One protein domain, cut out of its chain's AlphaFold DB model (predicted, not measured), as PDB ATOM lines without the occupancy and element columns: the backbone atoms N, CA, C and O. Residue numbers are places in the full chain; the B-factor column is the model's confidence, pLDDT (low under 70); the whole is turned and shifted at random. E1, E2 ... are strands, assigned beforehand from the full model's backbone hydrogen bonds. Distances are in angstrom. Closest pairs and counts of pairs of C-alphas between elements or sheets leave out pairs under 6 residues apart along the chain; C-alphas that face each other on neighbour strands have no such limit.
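What this domain is: This is residues 7 to 140 of the 141 residues of the protein "Hypothetical protein" of Paramoeba aestuarina (UniProt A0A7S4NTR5). With little regular structure, the chain winds in stacked turns, a flat solenoid with parallel sheets as its two walls: E1 E2 E4 E6 E8 E10, and E3 E5 E7 E9. Ten named strands, E1 to E10 along the chain, hold 44 of 134 printed residues; the class is all strand. It is compact, radius of gyration of the C-alphas 14.2 A, spanning 41 by 34 by 18 A.

Where its parts are: Find C-alpha 15 at (314.736, 255.033, 227.038), where E1, residues 15 to 19, begins its 13.2 A. Its sheet continues with E2, 40 to 44; E4, 63 to 65; E6, 86 to 88; E8, 110 to 113; and E10, 137 to 139, ending at (315.569, 251.977, 253.243). The other sheet holds E3, 49 to 51; E5, 70 to 77, 18.7 A; E7, 94 to 99; E9, 124 to 127.

How they stand to each other: Between edge strand E1 and E2, find N 16 and O 40 within hydrogen-bond range, 2.9 A. E5 bends by 78 degrees at residue 73; it pairs with E3 over 70 to 72, N 72 to O 50 at 2.8 A, and with E7 over 73 to 77, N 77 to O 98 at 2.8 A.

The domain as a whole: The printed part has no cut. Links E1 to E2 and E3 to E4 are long. Residues 22 to 28 have pLDDT under 70.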
ATOM      1  N   GLN A   7     302.174 261.251 228.540       81.06
ATOM      2  CA  GLN A   7     301.304 260.642 227.529       81.06
ATOM      3  C   GLN A   7     301.690 260.975 226.076       81.06
ATOM      4  O   GLN A   7     301.277 260.267 225.160       81.06
ATOM      5  N   TRP A   8     302.467 262.039 225.842       84.25
ATOM      6  CA  TRP A   8     302.934 262.429 224.506       84.25
ATOM      7  C   TRP A   8     304.309 261.868 224.161       84.25
ATOM      8  O   TRP A   8     304.761 262.026 223.027       84.25
ATOM      9  N   VAL A   9     304.986 261.204 225.102       85.62
ATOM     10  CA  VAL A   9     306.221 260.485 224.786       85.62
ATOM     11  C   VAL A   9     305.883 259.402 223.753       85.62
ATOM     12  O   VAL A   9     304.990 258.580 224.004       85.62
ATOM     13  N   PRO A  10     306.559 259.375 222.585       90.00
ATOM     14  CA  PRO A  10     306.287 258.368 221.572       90.00
ATOM     15  C   PRO A  10     306.438 256.965 222.153       90.00
ATOM     16  O   PRO A  10     307.409 256.659 222.839       90.00
ATOM     17  N   GLN A  11     305.491 256.087 221.837       90.81
ATOM     18  CA  GLN A  11     305.439 254.728 222.392       90.81
ATOM     19  C   GLN A  11     306.560 253.814 221.870       90.81
ATOM     20  O   GLN A  11     306.717 252.687 222.330       90.81
ATOM     21  N   THR A  12     307.342 254.301 220.904       92.44
ATOM     22  CA  THR A  12     308.561 253.665 220.400       92.44
ATOM     23  C   THR A  12     309.779 253.946 221.278       92.44
ATOM     24  O   THR A  12     310.785 253.253 221.150       92.44
ATOM     25  N   VAL A  13     309.713 254.940 222.172       93.50
ATOM     26  CA  VAL A  13     310.828 255.305 223.051       93.50
ATOM     27  C   VAL A  13     311.064 254.182 224.055       93.50
ATOM     28  O   VAL A  13     310.213 253.914 224.900       93.50
ATOM     29  N   SER A  14     312.240 253.558 223.993       96.12
ATOM     30  CA  SER A  14     312.667 252.558 224.977       96.12
ATOM     31  C   SER A  14     313.387 253.170 226.175       96.12
ATOM     32  O   SER A  14     313.384 252.610 227.269       96.12
ATOM     33  N   THR A  15     313.994 254.341 225.990       96.25
ATOM     34  CA  THR A  15     314.736 255.033 227.038       96.25
ATOM     35  C   THR A  15     314.265 256.469 227.173       96.25
ATOM     36  O   THR A  15     314.502 257.293 226.292       96.25
ATOM     37  N   LEU A  16     313.652 256.783 228.311       92.88
ATOM     38  CA  LEU A  16     313.256 258.137 228.681       92.88
ATOM     39  C   LEU A  16     314.161 258.644 229.802       92.88
ATOM     40  O   LEU A  16     314.302 257.994 230.840       92.88
ATOM     41  N   ARG A  17     314.771 259.818 229.608       92.25
ATOM     42  CA  ARG A  17     315.546 260.507 230.646       92.25
ATOM     43  C   ARG A  17     315.126 261.965 230.735       92.25
ATOM     44  O   ARG A  17     315.398 262.741 229.828       92.25
ATOM     45  N   LEU A  18     314.514 262.324 231.854       89.50
ATOM     46  CA  LEU A  18     314.109 263.676 232.210       89.50
ATOM     47  C   LEU A  18     314.777 264.037 233.536       89.50
ATOM     48  O   LEU A  18     314.727 263.259 234.490       89.50
ATOM     49  N   ARG A  19     315.462 265.182 233.577       86.62
ATOM     50  CA  ARG A  19     316.147 265.678 234.776       86.62
ATOM     51  C   ARG A  19     315.971 267.184 234.909       86.62
ATOM     52  O   ARG A  19     316.087 267.878 233.904       86.62
ATOM     53  N   TYR A  20     315.732 267.660 236.132       81.38
ATOM     54  CA  TYR A  20     315.650 269.090 236.471       81.38
ATOM     55  C   TYR A  20     314.584 269.860 235.670       81.38
ATOM     56  O   TYR A  20     314.780 271.010 235.285       81.38
ATOM     57  N   PHE A  21     313.448 269.215 235.388       72.50
ATOM     58  CA  PHE A  21     312.393 269.755 234.517       72.50
ATOM     59  C   PHE A  21     311.207 270.299 235.339       72.50
ATOM     60  O   PHE A  21     310.068 269.875 235.165       72.50
ATOM     61  N   GLN A  22     311.497 271.195 236.290       60.19
ATOM     62  CA  GLN A  22     310.597 271.559 237.397       60.19
ATOM     63  C   GLN A  22     309.328 272.332 236.976       60.19
ATOM     64  O   GLN A  22     308.298 272.209 237.631       60.19
ATOM     65  N   GLU A  23     309.358 273.104 235.884       56.59
ATOM     66  CA  GLU A  23     308.183 273.887 235.450       56.59
ATOM     67  C   GLU A  23     307.147 273.079 234.653       56.59
ATOM     68  O   GLU A  23     306.042 273.559 234.401       56.59
ATOM     69  N   ALA A  24     307.484 271.857 234.242       51.78
ATOM     70  CA  ALA A  24     306.854 271.247 233.076       51.78
ATOM     71  C   ALA A  24     306.034 269.979 233.339       51.78
ATOM     72  O   ALA A  24     305.348 269.546 232.411       51.78
ATOM     73  N   ILE A  25     306.053 269.410 234.552       60.50
ATOM     74  CA  ILE A  25     305.198 268.270 234.915       60.50
ATOM     75  C   ILE A  25     304.439 268.580 236.211       60.50
ATOM     76  O   ILE A  25     304.871 268.221 237.298       60.50
ATOM     77  N   LYS A  26     303.293 269.261 236.084       58.59
ATOM     78  CA  LYS A  26     302.334 269.504 237.185       58.59
ATOM     79  C   LYS A  26     301.220 268.453 237.256       58.59
ATOM     80  O   LYS A  26     300.205 268.658 237.914       58.59
ATOM     81  N   GLU A  27     301.359 267.365 236.510       62.16
ATOM     82  CA  GLU A  27     300.360 266.305 236.495       62.16
ATOM     83  C   GLU A  27     300.584 265.316 237.634       62.16
ATOM     84  O   GLU A  27     301.720 265.050 238.035       62.16
ATOM     85  N   ILE A  28     299.485 264.717 238.097       67.06
ATOM     86  CA  ILE A  28     299.531 263.527 238.945       67.06
ATOM     87  C   ILE A  28     300.257 262.441 238.154       67.06
ATOM     88  O   ILE A  28     299.804 262.024 237.083       67.06
ATOM     89  N   PHE A  29     301.395 261.990 238.674       72.75
ATOM     90  CA  PHE A  29     302.163 260.951 238.011       72.75
ATOM     91  C   PHE A  29     301.388 259.630 238.001       72.75
ATOM     92  O   PHE A  29     300.874 259.174 239.017       72.75
ATOM     93  N   THR A  30     301.346 258.975 236.842       76.25
ATOM     94  CA  THR A  30     300.820 257.616 236.707       76.25
ATOM     95  C   THR A  30     301.663 256.838 235.708       76.25
ATOM     96  O   THR A  30     302.025 257.326 234.634       76.25
ATOM     97  N   THR A  31     301.997 255.601 236.065       76.38
ATOM     98  CA  THR A  31     302.882 254.748 235.264       76.38
ATOM     99  C   THR A  31     302.248 254.284 233.957       76.38
ATOM    100  O   THR A  31     302.970 253.945 233.024       76.38
ATOM    101  N   ARG A  32     300.918 254.366 233.823       79.50
ATOM    102  CA  ARG A  32     300.201 254.062 232.569       79.50
ATOM    103  C   ARG A  32     300.556 254.997 231.409       79.50
ATOM    104  O   ARG A  32     300.271 254.675 230.261       79.50
ATOM    105  N   PHE A  33     301.153 256.153 231.699       83.31
ATOM    106  CA  PHE A  33     301.628 257.086 230.677       83.31
ATOM    107  C   PHE A  33     303.052 256.789 230.201       83.31
ATOM    108  O   PHE A  33     303.540 257.463 229.297       83.31
ATOM    109  N   LEU A  34     303.730 255.793 230.780       86.12
ATOM    110  CA  LEU A  34     305.029 255.363 230.279       86.12
ATOM    111  C   LEU A  34     304.887 254.728 228.892       86.12
ATOM    112  O   LEU A  34     303.886 254.092 228.567       86.12
ATOM    113  N   SER A  35     305.925 254.896 228.073       87.44
ATOM    114  CA  SER A  35     306.011 254.243 226.767       87.44
ATOM    115  C   SER A  35     305.896 252.725 226.918       87.44
ATOM    116  O   SER A  35     306.584 252.124 227.743       87.44
ATOM    117  N   ARG A  36     305.072 252.082 226.085       91.00
ATOM    118  CA  ARG A  36     304.922 250.616 226.066       91.00
ATOM    119  C   ARG A  36     306.231 249.868 225.807       91.00
ATOM    120  O   ARG A  36     306.377 248.748 226.292       91.00
ATOM    121  N   ASN A  37     307.173 250.487 225.095       94.50
ATOM    122  CA  ASN A  37     308.491 249.915 224.819       94.50
ATOM    123  C   ASN A  37     309.550 250.330 225.847       94.50
ATOM    124  O   ASN A  37     310.725 250.036 225.643       94.50
ATOM    125  N   ALA A  38     309.177 251.040 226.917       95.69
ATOM    126  CA  ALA A  38     310.142 251.516 227.895       95.69
ATOM    127  C   ALA A  38     310.879 250.346 228.560       95.69
ATOM    128  O   ALA A  38     310.274 249.488 229.198       95.69
ATOM    129  N   GLU A  39     312.202 250.382 228.458       97.88
ATOM    130  CA  GLU A  39     313.150 249.525 229.166       97.88
ATOM    131  C   GLU A  39     313.803 250.296 230.316       97.88
ATOM    132  O   GLU A  39     314.059 249.751 231.391       97.88
ATOM    133  N   ILE A  40     314.035 251.595 230.112       97.50
ATOM    134  CA  ILE A  40     314.680 252.481 231.078       97.50
ATOM    135  C   ILE A  40     313.882 253.782 231.161       97.50
ATOM    136  O   ILE A  40     313.815 254.549 230.203       97.50
ATOM    137  N   THR A  41     313.337 254.075 232.337       95.69
ATOM    138  CA  THR A  41     312.693 255.360 232.632       95.69
ATOM    139  C   THR A  41     313.412 256.041 233.784       95.69
ATOM    140  O   THR A  41     313.508 255.496 234.883       95.69
ATOM    141  N   ILE A  42     313.904 257.253 233.545       94.81
ATOM    142  CA  ILE A  42     314.507 258.117 234.559       94.81
ATOM    143  C   ILE A  42     313.795 259.462 234.510       94.81
ATOM    144  O   ILE A  42     313.898 260.167 233.512       94.81
ATOM    145  N   ILE A  43     313.102 259.825 235.582       92.06
ATOM    146  CA  ILE A  43     312.452 261.125 235.744       92.06
ATOM    147  C   ILE A  43     312.851 261.658 237.116       92.06
ATOM    148  O   ILE A  43     312.270 261.283 238.131       92.06
ATOM    149  N   ARG A  44     313.898 262.483 237.154       91.50
ATOM    150  CA  ARG A  44     314.512 262.955 238.399       91.50
ATOM    151  C   ARG A  44     314.339 264.454 238.555       91.50
ATOM    152  O   ARG A  44     314.565 265.184 237.595       91.50
ATOM    153  N   ASP A  45     314.014 264.916 239.757       90.12
ATOM    154  CA  ASP A  45     313.963 266.355 240.054       90.12
ATOM    155  C   ASP A  45     313.034 267.129 239.080       90.12
ATOM    156  O   ASP A  45     313.344 268.235 238.637       90.12
ATOM    157  N   CYS A  46     311.910 266.523 238.679       87.75
ATOM    158  CA  CYS A  46     310.967 267.087 237.699       87.75
ATOM    159  C   CYS A  46     309.676 267.618 238.333       87.75
ATOM    160  O   CYS A  46     308.791 268.061 237.611       87.75
ATOM    161  N   GLY A  47     309.558 267.567 239.660       87.00
ATOM    162  CA  GLY A  47     308.368 268.050 240.357       87.00
ATOM    163  C   GLY A  47     307.166 267.109 240.275       87.00
ATOM    164  O   GLY A  47     306.050 267.569 240.455       87.00
ATOM    165  N   LEU A  48     307.369 265.806 240.023       86.44
ATOM    166  CA  LEU A  48     306.251 264.855 240.027       86.44
ATOM    167  C   LEU A  48     305.585 264.807 241.406       86.44
ATOM    168  O   LEU A  48     306.266 264.623 242.416       86.44
ATOM    169  N   GLU A  49     304.262 264.903 241.429       86.12
ATOM    170  CA  GLU A  49     303.439 264.877 242.638       86.12
ATOM    171  C   GLU A  49     302.416 263.732 242.584       86.12
ATOM    172  O   GLU A  49     302.128 263.165 241.524       86.12
ATOM    173  N   GLY A  50     301.859 263.389 243.748       87.56
ATOM    174  CA  GLY A  50     300.867 262.323 243.904       87.56
ATOM    175  C   GLY A  50     301.461 261.000 244.389       87.56
ATOM    176  O   GLY A  50     302.562 260.960 244.938       87.56
ATOM    177  N   THR A  51     300.709 259.913 244.225       88.81
ATOM    178  CA  THR A  51     301.119 258.562 244.631       88.81
ATOM    179  C   THR A  51     301.760 257.799 243.472       88.81
ATOM    180  O   THR A  51     301.588 258.143 242.304       88.81
ATOM    181  N   VAL A  52     302.519 256.744 243.782       88.25
ATOM    182  CA  VAL A  52     303.135 255.880 242.764       88.25
ATOM    183  C   VAL A  52     302.351 254.582 242.647       88.25
ATOM    184  O   VAL A  52     302.338 253.775 243.572       88.25
ATOM    185  N   GLU A  53     301.751 254.361 241.484       86.81
ATOM    186  CA  GLU A  53     301.125 253.092 241.112       86.81
ATOM    187  C   GLU A  53     302.100 252.264 240.263       86.81
ATOM    188  O   GLU A  53     302.569 252.747 239.235       86.81
ATOM    189  N   LEU A  54     302.416 251.029 240.662       90.31
ATOM    190  CA  LEU A  54     303.385 250.163 239.965       90.31
ATOM    191  C   LEU A  54     302.747 248.957 239.252       90.31
ATOM    192  O   LEU A  54     303.452 248.166 238.634       90.31
ATOM    193  N   THR A  55     301.421 248.849 239.278       85.88
ATOM    194  CA  THR A  55     300.649 247.721 238.722       85.88
ATOM    195  C   THR A  55     300.629 247.679 237.190       85.88
ATOM    196  O   THR A  55     300.378 246.632 236.601       85.88
ATOM    197  N   SER A  56     300.880 248.815 236.529       86.31
ATOM    198  CA  SER A  56     300.731 248.988 235.075       86.31
ATOM    199  C   SER A  56     302.047 249.333 234.373       86.31
ATOM    200  O   SER A  56     302.068 250.085 233.396       86.31
ATOM    201  N   LEU A  57     303.170 248.816 234.877       93.50
ATOM    202  CA  LEU A  57     304.476 249.057 234.266       93.50
ATOM    203  C   LEU A  57     304.608 248.339 232.906       93.50
ATOM    204  O   LEU A  57     304.123 247.215 232.744       93.50
ATOM    205  N   PRO A  58     305.306 248.944 231.925       94.44
ATOM    206  CA  PRO A  58     305.626 248.285 230.663       94.44
ATOM    207  C   PRO A  58     306.340 246.946 230.888       94.44
ATOM    208  O   PRO A  58     307.273 246.856 231.684       94.44
ATOM    209  N   ARG A  59     305.932 245.899 230.160       95.19
ATOM    210  CA  ARG A  59     306.448 244.526 230.354       95.19
ATOM    211  C   ARG A  59     307.967 244.405 230.185       95.19
ATOM    212  O   ARG A  59     308.573 243.529 230.796       95.19
ATOM    213  N   GLY A  60     308.565 245.253 229.348       96.25
ATOM    214  CA  GLY A  60     310.007 245.290 229.092       96.25
ATOM    215  C   GLY A  60     310.805 246.183 230.045       96.25
ATOM    216  O   GLY A  60     312.019 246.277 229.881       96.25
ATOM    217  N   LEU A  61     310.161 246.852 231.009       97.94
ATOM    218  CA  LEU A  61     310.824 247.829 231.867       97.94
ATOM    219  C   LEU A  61     311.808 247.153 232.822       97.94
ATOM    220  O   LEU A  61     311.415 246.411 233.712       97.94
ATOM    221  N   GLN A  62     313.087 247.493 232.687       98.44
ATOM    222  CA  GLN A  62     314.184 246.961 233.496       98.44
ATOM    223  C   GLN A  62     314.606 247.925 234.607       98.44
ATOM    224  O   GLN A  62     315.015 247.492 235.689       98.44
ATOM    225  N   PHE A  63     314.518 249.234 234.355       98.38
ATOM    226  CA  PHE A  63     314.962 250.267 235.286       98.38
ATOM    227  C   PHE A  63     313.961 251.414 235.394       98.38
ATOM    228  O   PHE A  63     313.673 252.091 234.403       98.38
ATOM    229  N   LEU A  64     313.501 251.684 236.616       97.19
ATOM    230  CA  LEU A  64     312.677 252.845 236.938       97.19
ATOM    231  C   LEU A  64     313.360 253.703 238.000       97.19
ATOM    232  O   LEU A  64     313.605 253.253 239.119       97.19
ATOM    233  N   SER A  65     313.612 254.968 237.680       96.69
ATOM    234  CA  SER A  65     314.046 255.963 238.653       96.69
ATOM    235  C   SER A  65     313.125 257.172 238.624       96.69
ATOM    236  O   SER A  65     313.011 257.843 237.604       96.69
ATOM    237  N   LEU A  66     312.502 257.452 239.767       94.69
ATOM    238  CA  LEU A  66     311.636 258.611 240.002       94.69
ATOM    239  C   LEU A  66     312.160 259.456 241.174       94.69
ATOM    240  O   LEU A  66     311.394 260.031 241.948       94.69
ATOM    241  N   ALA A  67     313.478 259.463 241.367       94.69
ATOM    242  CA  ALA A  67     314.100 260.075 242.532       94.69
ATOM    243  C   ALA A  67     313.988 261.612 242.543       94.69
ATOM    244  O   ALA A  67     313.895 262.245 241.495       94.69
ATOM    245  N   GLY A  68     314.019 262.217 243.730       92.31
ATOM    246  CA  GLY A  68     314.056 263.679 243.876       92.31
ATOM    247  C   GLY A  68     312.743 264.405 243.555       92.31
ATOM    248  O   GLY A  68     312.730 265.629 243.441       92.31
ATOM    249  N   ASN A  69     311.627 263.686 243.423       92.06
ATOM    250  CA  ASN A  69     310.312 264.281 243.184       92.06
ATOM    251  C   ASN A  69     309.547 264.526 244.507       92.06
ATOM    252  O   ASN A  69     310.134 264.559 245.594       92.06
ATOM    253  N   TYR A  70     308.240 264.763 244.415       91.19
ATOM    254  CA  TYR A  70     307.321 264.989 245.534       91.19
ATOM    255  C   TYR A  70     306.286 263.859 245.650       91.19
ATOM    256  O   TYR A  70     305.169 264.060 246.127       91.19
ATOM    257  N   LEU A  71     306.664 262.651 245.219       91.38
ATOM    258  CA  LEU A  71     305.799 261.478 245.266       91.38
ATOM    259  C   LEU A  71     305.595 261.040 246.720       91.38
ATOM    260  O   LEU A  71     306.553 260.900 247.481       91.38
ATOM    261  N   ASN A  72     304.352 260.824 247.124       92.44
ATOM    262  CA  ASN A  72     303.982 260.575 248.512       92.44
ATOM    263  C   ASN A  72     303.085 259.338 248.665       92.44
ATOM    264  O   ASN A  72     302.825 258.596 247.716       92.44
ATOM    265  N   GLY A  73     302.645 259.096 249.899       93.56
ATOM    266  CA  GLY A  73     301.711 258.020 250.215       93.56
ATOM    267  C   GLY A  73     302.379 256.650 250.323       93.56
ATOM    268  O   GLY A  73     303.511 256.532 250.802       93.56
ATOM    269  N   THR A  74     301.641 255.614 249.935       94.94
ATOM    270  CA  THR A  74     302.071 254.215 250.026       94.94
ATOM    271  C   THR A  74     302.450 253.697 248.648       94.94
ATOM    272  O   THR A  74     301.682 253.855 247.703       94.94
ATOM    273  N   VAL A  75     303.610 253.051 248.544       95.19
ATOM    274  CA  VAL A  75     304.034 252.339 247.334       95.19
ATOM    275  C   VAL A  75     303.856 250.846 247.549       95.19
ATOM    276  O   VAL A  75     304.406 250.293 248.502       95.19
ATOM    277  N   THR A  76     303.128 250.188 246.655       96.00
ATOM    278  CA  THR A  76     302.977 248.731 246.674       96.00
ATOM    279  C   THR A  76     303.898 248.112 245.628       96.00
ATOM    280  O   THR A  76     303.868 248.485 244.459       96.00
ATOM    281  N   LEU A  77     304.763 247.198 246.069       95.94
ATOM    282  CA  LEU A  77     305.605 246.353 245.225       95.94
ATOM    283  C   LEU A  77     304.888 245.022 244.996       95.94
ATOM    284  O   LEU A  77     305.249 243.987 245.562       95.94
ATOM    285  N   ASP A  78     303.833 245.086 244.196       92.69
ATOM    286  CA  ASP A  78     303.054 243.964 243.695       92.69
ATOM    287  C   ASP A  78     302.945 244.045 242.165       92.69
ATOM    288  O   ASP A  78     303.172 245.092 241.566       92.69
ATOM    289  N   PHE A  79     302.674 242.907 241.516       91.69
ATOM    290  CA  PHE A  79     302.483 242.827 240.058       91.69
ATOM    291  C   PHE A  79     303.581 243.514 239.217       91.69
ATOM    292  O   PHE A  79     303.302 244.179 238.221       91.69
ATOM    293  N   LEU A  80     304.846 243.337 239.605       95.38
ATOM    294  CA  LEU A  80     305.980 243.895 238.872       95.38
ATOM    295  C   LEU A  80     306.259 243.080 237.594       95.38
ATOM    296  O   LEU A  80     306.151 241.851 237.617       95.38
ATOM    297  N   PRO A  81     306.651 243.719 236.476       95.88
ATOM    298  CA  PRO A  81     307.055 242.990 235.284       95.88
ATOM    299  C   PRO A  81     308.318 242.169 235.569       95.88
ATOM    300  O   PRO A  81     309.237 242.635 236.236       95.88
ATOM    301  N   GLU A  82     308.385 240.951 235.026       96.50
ATOM    302  CA  GLU A  82     309.478 240.003 235.301       96.50
ATOM    303  C   GLU A  82     310.866 240.562 234.933       96.50
ATOM    304  O   GLU A  82     311.875 240.211 235.551       96.50
ATOM    305  N   SER A  83     310.910 241.446 233.931       97.38
ATOM    306  CA  SER A  83     312.121 242.111 233.444       97.38
ATOM    307  C   SER A  83     312.661 243.185 234.393       97.38
ATOM    308  O   SER A  83     313.813 243.595 234.230       97.38
ATOM    309  N   LEU A  84     311.875 243.631 235.379       98.19
ATOM    310  CA  LEU A  84     312.246 244.729 236.261       98.19
ATOM    311  C   LEU A  84     313.371 244.320 237.202       98.19
ATOM    312  O   LEU A  84     313.255 243.374 237.977       98.19
ATOM    313  N   ARG A  85     314.460 245.087 237.162       98.44
ATOM    314  CA  ARG A  85     315.658 244.836 237.966       98.44
ATOM    315  C   ARG A  85     315.777 245.820 239.111       98.44
ATOM    316  O   ARG A  85     316.122 245.419 240.216       98.44
ATOM    317  N   ARG A  86     315.513 247.112 238.879       98.31
ATOM    318  CA  ARG A  86     315.630 248.118 239.945       98.31
ATOM    319  C   ARG A  86     314.543 249.171 239.908       98.31
ATOM    320  O   ARG A  86     314.183 249.676 238.842       98.31
ATOM    321  N   ILE A  87     314.124 249.568 241.105       97.19
ATOM    322  CA  ILE A  87     313.256 250.715 241.350       97.19
ATOM    323  C   ILE A  87     313.979 251.672 242.291       97.19
ATOM    324  O   ILE A  87     314.461 251.284 243.353       97.19
ATOM    325  N   VAL A  88     314.049 252.942 241.909       96.69
ATOM    326  CA  VAL A  88     314.745 253.974 242.675       96.69
ATOM    327  C   VAL A  88     313.801 255.141 242.937       96.69
ATOM    328  O   VAL A  88     313.465 255.896 242.025       96.69
ATOM    329  N   LEU A  89     313.412 255.297 244.202       95.00
ATOM    330  CA  LEU A  89     312.419 256.261 244.682       95.00
ATOM    331  C   LEU A  89     312.950 257.157 245.814       95.00
ATOM    332  O   LEU A  89     312.164 257.800 246.506       95.00
ATOM    333  N   TYR A  90     314.270 257.227 246.025       93.12
ATOM    334  CA  TYR A  90     314.839 258.098 247.062       93.12
ATOM    335  C   TYR A  90     314.513 259.583 246.840       93.12
ATOM    336  O   TYR A  90     314.182 260.010 245.734       93.12
ATOM    337  N   GLU A  91     314.649 260.367 247.906       94.00
ATOM    338  CA  GLU A  91     314.307 261.788 247.967       94.00
ATOM    339  C   GLU A  91     312.854 262.074 247.557       94.00
ATOM    340  O   GLU A  91     312.565 263.092 246.938       94.00
ATOM    341  N   ASN A  92     311.933 261.192 247.946       93.50
ATOM    342  CA  ASN A  92     310.494 261.413 247.841       93.50
ATOM    343  C   ASN A  92     309.839 261.321 249.234       93.50
ATOM    344  O   ASN A  92     310.293 260.522 250.061       93.50
ATOM    345  N   PRO A  93     308.768 262.086 249.515       93.69
ATOM    346  CA  PRO A  93     307.998 262.021 250.766       93.69
ATOM    347  C   PRO A  93     307.116 260.755 250.905       93.69
ATOM    348  O   PRO A  93     305.988 260.803 251.398       93.69
ATOM    349  N   ILE A  94     307.619 259.582 250.507       94.19
ATOM    350  CA  ILE A  94     306.911 258.296 250.622       94.19
ATOM    351  C   ILE A  94     306.718 257.947 252.100       94.19
ATOM    352  O   ILE A  94     307.649 258.032 252.900       94.19
ATOM    353  N   ALA A  95     305.502 257.567 252.482       94.31
ATOM    354  CA  ALA A  95     305.127 257.266 253.861       94.31
ATOM    355  C   ALA A  95     305.218 255.785 254.212       94.31
ATOM    356  O   ALA A  95     305.568 255.447 255.348       94.31
ATOM    357  N   ALA A  96     304.900 254.914 253.259       95.38
ATOM    358  CA  ALA A  96     304.952 253.482 253.475       95.38
ATOM    359  C   ALA A  96     305.304 252.711 252.200       95.38
ATOM    360  O   ALA A  96     305.051 253.174 251.087       95.38
ATOM    361  N   VAL A  97     305.854 251.515 252.384       96.25
ATOM    362  CA  VAL A  97     306.086 250.537 251.323       96.25
ATOM    363  C   VAL A  97     305.448 249.215 251.733       96.25
ATOM    364  O   VAL A  97     305.708 248.702 252.820       96.25
ATOM    365  N   ILE A  98     304.607 248.674 250.863       96.38
ATOM    366  CA  ILE A  98     304.016 247.344 251.009       96.38
ATOM    367  C   ILE A  98     304.701 246.429 250.002       96.38
ATOM    368  O   ILE A  98     304.804 246.768 248.827       96.38
ATOM    369  N   VAL A  99     305.189 245.279 250.453       97.38
ATOM    370  CA  VAL A  99     306.011 244.374 249.648       97.38
ATOM    371  C   VAL A  99     305.329 243.022 249.531       97.38
ATOM    372  O   VAL A  99     305.011 242.399 250.540       97.38
ATOM    373  N   SER A 100     305.148 242.544 248.303       96.50
ATOM    374  CA  SER A 100     304.912 241.128 248.039       96.50
ATOM    375  C   SER A 100     306.232 240.480 247.670       96.50
ATOM    376  O   SER A 100     306.692 240.615 246.540       96.50
ATOM    377  N   ASN A 101     306.852 239.757 248.609       96.38
ATOM    378  CA  ASN A 101     308.113 239.060 248.326       96.38
ATOM    379  C   ASN A 101     307.955 238.095 247.134       96.38
ATOM    380  O   ASN A 101     308.861 237.964 246.317       96.38
ATOM    381  N   ALA A 102     306.778 237.477 246.996       95.06
ATOM    382  CA  ALA A 102     306.446 236.588 245.885       95.06
ATOM    383  C   ALA A 102     306.335 237.303 244.524       95.06
ATOM    384  O   ALA A 102     306.411 236.646 243.490       95.06
ATOM    385  N   ALA A 103     306.146 238.626 244.507       94.62
ATOM    386  CA  ALA A 103     306.133 239.421 243.280       94.62
ATOM    387  C   ALA A 103     307.541 239.843 242.823       94.62
ATOM    388  O   ALA A 103     307.693 240.363 241.719       94.62
ATOM    389  N   LEU A 104     308.573 239.640 243.650       96.44
ATOM    390  CA  LEU A 104     309.950 239.971 243.301       96.44
ATOM    391  C   LEU A 104     310.576 238.805 242.527       96.44
ATOM    392  O   LEU A 104     310.853 237.752 243.098       96.44
ATOM    393  N   SER A 105     310.835 239.003 241.234       96.81
ATOM    394  CA  SER A 105     311.488 237.988 240.401       96.81
ATOM    395  C   SER A 105     312.931 237.709 240.849       96.81
ATOM    396  O   SER A 105     313.534 238.468 241.615       96.81
ATOM    397  N   GLU A 106     313.534 236.635 240.340       96.44
ATOM    398  CA  GLU A 106     314.957 236.337 240.577       96.44
ATOM    399  C   GLU A 106     315.886 237.413 240.002       96.44
ATOM    400  O   GLU A 106     316.943 237.696 240.560       96.44
ATOM    401  N   LYS A 107     315.465 238.051 238.904       97.00
ATOM    402  CA  LYS A 107     316.187 239.150 238.251       97.00
ATOM    403  C   LYS A 107     316.074 240.460 239.027       97.00
ATOM    404  O   LYS A 107     316.838 241.382 238.752       97.00
ATOM    405  N   PHE A 108     315.122 240.565 239.956       98.38
ATOM    406  CA  PHE A 108     314.943 241.759 240.764       98.38
ATOM    407  C   PHE A 108     316.156 241.961 241.676       98.38
ATOM    408  O   PHE A 108     316.563 241.065 242.414       98.38
ATOM    409  N   GLU A 109     316.744 243.147 241.643       98.25
ATOM    410  CA  GLU A 109     318.002 243.446 242.326       98.25
ATOM    411  C   GLU A 109     317.776 244.350 243.529       98.25
ATOM    412  O   GLU A 109     318.318 244.086 244.599       98.25
ATOM    413  N   GLU A 110     316.993 245.421 243.368       97.62
ATOM    414  CA  GLU A 110     316.840 246.424 244.422       97.62
ATOM    415  C   GLU A 110     315.586 247.297 244.244       97.62
ATOM    416  O   GLU A 110     315.319 247.817 243.159       97.62
ATOM    417  N   ALA A 111     314.877 247.560 245.344       97.31
ATOM    418  CA  ALA A 111     314.012 248.729 245.483       97.31
ATOM    419  C   ALA A 111     314.625 249.669 246.519       97.31
ATOM    420  O   ALA A 111     314.773 249.287 247.680       97.31
ATOM    421  N   ARG A 112     314.964 250.900 246.132       96.19
ATOM    422  CA  ARG A 112     315.566 251.873 247.047       96.19
ATOM    423  C   ARG A 112     314.608 253.005 247.372       96.19
ATOM    424  O   ARG A 112     314.179 253.736 246.476       96.19
ATOM    425  N   PHE A 113     314.378 253.201 248.663       95.00
ATOM    426  CA  PHE A 113     313.594 254.293 249.219       95.00
ATOM    427  C   PHE A 113     314.418 255.043 250.263       95.00
ATOM    428  O   PHE A 113     315.191 254.461 251.021       95.00
ATOM    429  N   GLN A 114     314.251 256.355 250.288       92.31
ATOM    430  CA  GLN A 114     314.848 257.250 251.271       92.31
ATOM    431  C   GLN A 114     314.099 258.572 251.169       92.31
ATOM    432  O   GLN A 114     313.737 258.994 250.069       92.31
ATOM    433  N   ARG A 115     313.845 259.227 252.295       89.44
ATOM    434  CA  ARG A 115     313.244 260.564 252.301       89.44
ATOM    435  C   ARG A 115     314.329 261.629 252.189       89.44
ATOM    436  O   ARG A 115     315.501 261.362 252.435       89.44
ATOM    437  N   LYS A 116     313.947 262.854 251.823       86.50
ATOM    438  CA  LYS A 116     314.862 264.001 251.945       86.50
ATOM    439  C   LYS A 116     315.223 264.174 253.426       86.50
ATOM    440  O   LYS A 116     314.349 264.022 254.269       86.50
ATOM    441  N   ALA A 117     316.461 264.562 253.735       84.56
ATOM    442  CA  ALA A 117     316.957 264.677 255.117       84.56
ATOM    443  C   ALA A 117     316.098 265.571 256.041       84.56
ATOM    444  O   ALA A 117     316.131 265.424 257.257       84.56
ATOM    445  N   LYS A 118     315.323 266.495 255.462       82.88
ATOM    446  CA  LYS A 118     314.413 267.408 256.173       82.88
ATOM    447  C   LYS A 118     313.032 266.822 256.514       82.88
ATOM    448  O   LYS A 118     312.260 267.480 257.200       82.88
ATOM    449  N   GLU A 119     312.685 265.650 255.991       83.31
ATOM    450  CA  GLU A 119     311.393 264.997 256.235       83.31
ATOM    451  C   GLU A 119     311.395 264.271 257.583       83.31
ATOM    452  O   GLU A 119     312.335 263.549 257.914       83.31
ATOM    453  N   VAL A 120     310.312 264.419 258.346       80.81
ATOM    454  CA  VAL A 120     310.187 263.830 259.686       80.81
ATOM    455  C   VAL A 120     309.522 262.453 259.613       80.81
ATOM    456  O   VAL A 120     308.523 262.247 258.919       80.81
ATOM    457  N   GLY A 121     310.055 261.506 260.384       84.31
ATOM    458  CA  GLY A 121     309.511 260.156 260.534       84.31
ATOM    459  C   GLY A 121     310.102 259.136 259.559       84.31
ATOM    460  O   GLY A 121     310.581 259.468 258.473       84.31
ATOM    461  N   ALA A 122     310.056 257.868 259.963       88.31
ATOM    462  CA  ALA A 122     310.570 256.754 259.177       88.31
ATOM    463  C   ALA A 122     309.584 256.312 258.084       88.31
ATOM    464  O   ALA A 122     308.364 256.403 258.245       88.31
ATOM    465  N   ILE A 123     310.122 255.772 256.989       93.44
ATOM    466  CA  ILE A 123     309.323 255.037 256.007       93.44
ATOM    467  C   ILE A 123     308.886 253.729 256.662       93.44
ATOM    468  O   ILE A 123     309.720 252.928 257.083       93.44
ATOM    469  N   ARG A 124     307.576 253.509 256.747       95.06
ATOM    470  CA  ARG A 124     307.022 252.255 257.264       95.06
ATOM    471  C   ARG A 124     307.101 251.180 256.189       95.06
ATOM    472  O   ARG A 124     306.739 251.455 255.050       95.06
ATOM    473  N   VAL A 125     307.544 249.971 256.520       95.75
ATOM    474  CA  VAL A 125     307.647 248.891 255.528       95.75
ATOM    475  C   VAL A 125     307.064 247.604 256.061       95.75
ATOM    476  O   VAL A 125     307.361 247.198 257.182       95.75
ATOM    477  N   TYR A 126     306.238 246.981 255.229       95.69
ATOM    478  CA  TYR A 126     305.491 245.781 255.561       95.69
ATOM    479  C   TYR A 126     305.562 244.794 254.406       95.69
ATOM    480  O   TYR A 126     305.483 245.184 253.242       95.69
ATOM    481  N   GLU A 127     305.670 243.512 254.729       97.19
ATOM    482  CA  GLU A 127     305.435 242.433 253.775       97.19
ATOM    483  C   GLU A 127     303.967 241.986 253.892       97.19
ATOM    484  O   GLU A 127     303.428 241.926 255.000       97.19
ATOM    485  N   ILE A 128     303.295 241.711 252.770       94.62
ATOM    486  CA  ILE A 128     301.836 241.475 252.723       94.62
ATOM    487  C   ILE A 128     301.361 240.248 253.518       94.62
ATOM    488  O   ILE A 128     300.202 240.197 253.920       94.62
ATOM    489  N   ARG A 129     302.224 239.255 253.745       93.19
ATOM    490  CA  ARG A 129     301.950 238.044 254.533       93.19
ATOM    491  C   ARG A 129     302.535 238.132 255.946       93.19
ATOM    492  O   ARG A 129     302.556 237.127 256.652       93.19
ATOM    493  N   GLY A 130     303.022 239.304 256.361       89.62
ATOM    494  CA  GLY A 130     303.639 239.518 257.670       89.62
ATOM    495  C   GLY A 130     305.013 238.861 257.825       89.62
ATOM    496  O   GLY A 130     305.495 238.711 258.948       89.62
ATOM    497  N   GLN A 131     305.650 238.448 256.726       93.94
ATOM    498  CA  GLN A 131     306.990 237.874 256.764       93.94
ATOM    499  C   GLN A 131     308.058 238.963 256.898       93.94
ATOM    500  O   GLN A 131     307.803 240.166 256.809       93.94
ATOM    501  N   LYS A 132     309.310 238.535 257.077       95.94
ATOM    502  CA  LYS A 132     310.441 239.449 256.945       95.94
ATOM    503  C   LYS A 132     310.496 239.980 255.507       95.94
ATOM    504  O   LYS A 132     310.471 239.208 254.549       95.94
ATOM    505  N   VAL A 133     310.598 241.298 255.375       97.31
ATOM    506  CA  VAL A 133     310.739 241.977 254.082       97.31
ATOM    507  C   VAL A 133     312.029 241.526 253.394       97.31
ATOM    508  O   VAL A 133     313.066 241.370 254.047       97.31
ATOM    509  N   ASP A 134     311.962 241.313 252.079       97.44
ATOM    510  CA  ASP A 134     313.124 240.961 251.263       97.44
ATOM    511  C   ASP A 134     314.270 241.977 251.444       97.44
ATOM    512  O   ASP A 134     314.073 243.192 251.427       97.44
ATOM    513  N   LYS A 135     315.501 241.474 251.588       97.06
ATOM    514  CA  LYS A 135     316.713 242.288 251.791       97.06
ATOM    515  C   LYS A 135     316.998 243.274 250.651       97.06
ATOM    516  O   LYS A 135     317.760 244.217 250.843       97.06
ATOM    517  N   ARG A 136     316.432 243.035 249.465       97.69
ATOM    518  CA  ARG A 136     316.541 243.903 248.286       97.69
ATOM    519  C   ARG A 136     315.710 245.181 248.428       97.69
ATOM    520  O   ARG A 136     315.856 246.089 247.614       97.69
ATOM    521  N   ILE A 137     314.858 245.274 249.449       97.31
ATOM    522  CA  ILE A 137     314.125 246.492 249.790       97.31
ATOM    523  C   ILE A 137     314.984 247.319 250.740       97.31
ATOM    524  O   ILE A 137     315.114 247.027 251.928       97.31
ATOM    525  N   VAL A 138     315.601 248.358 250.193       95.88
ATOM    526  CA  VAL A 138     316.592 249.176 250.882       95.88
ATOM    527  C   VAL A 138     315.958 250.492 251.308       95.88
ATOM    528  O   VAL A 138     315.576 251.314 250.473       95.88
ATOM    529  N   LEU A 139     315.906 250.703 252.620       90.50
ATOM    530  CA  LEU A 139     315.569 251.977 253.243       90.50
ATOM    531  C   LEU A 139     316.861 252.600 253.755       90.50
ATOM    532  O   LEU A 139     317.502 252.030 254.636       90.50
ATOM    533  N   LYS A 140     317.268 253.737 253.198       75.06
ATOM    534  CA  LYS A 140     318.372 254.517 253.767       75.06
ATOM    535  C   LYS A 140     317.826 255.772 254.426       75.06
ATOM    536  O   LYS A 140     316.881 256.377 253.916       75.06
TER     537      LYS A 140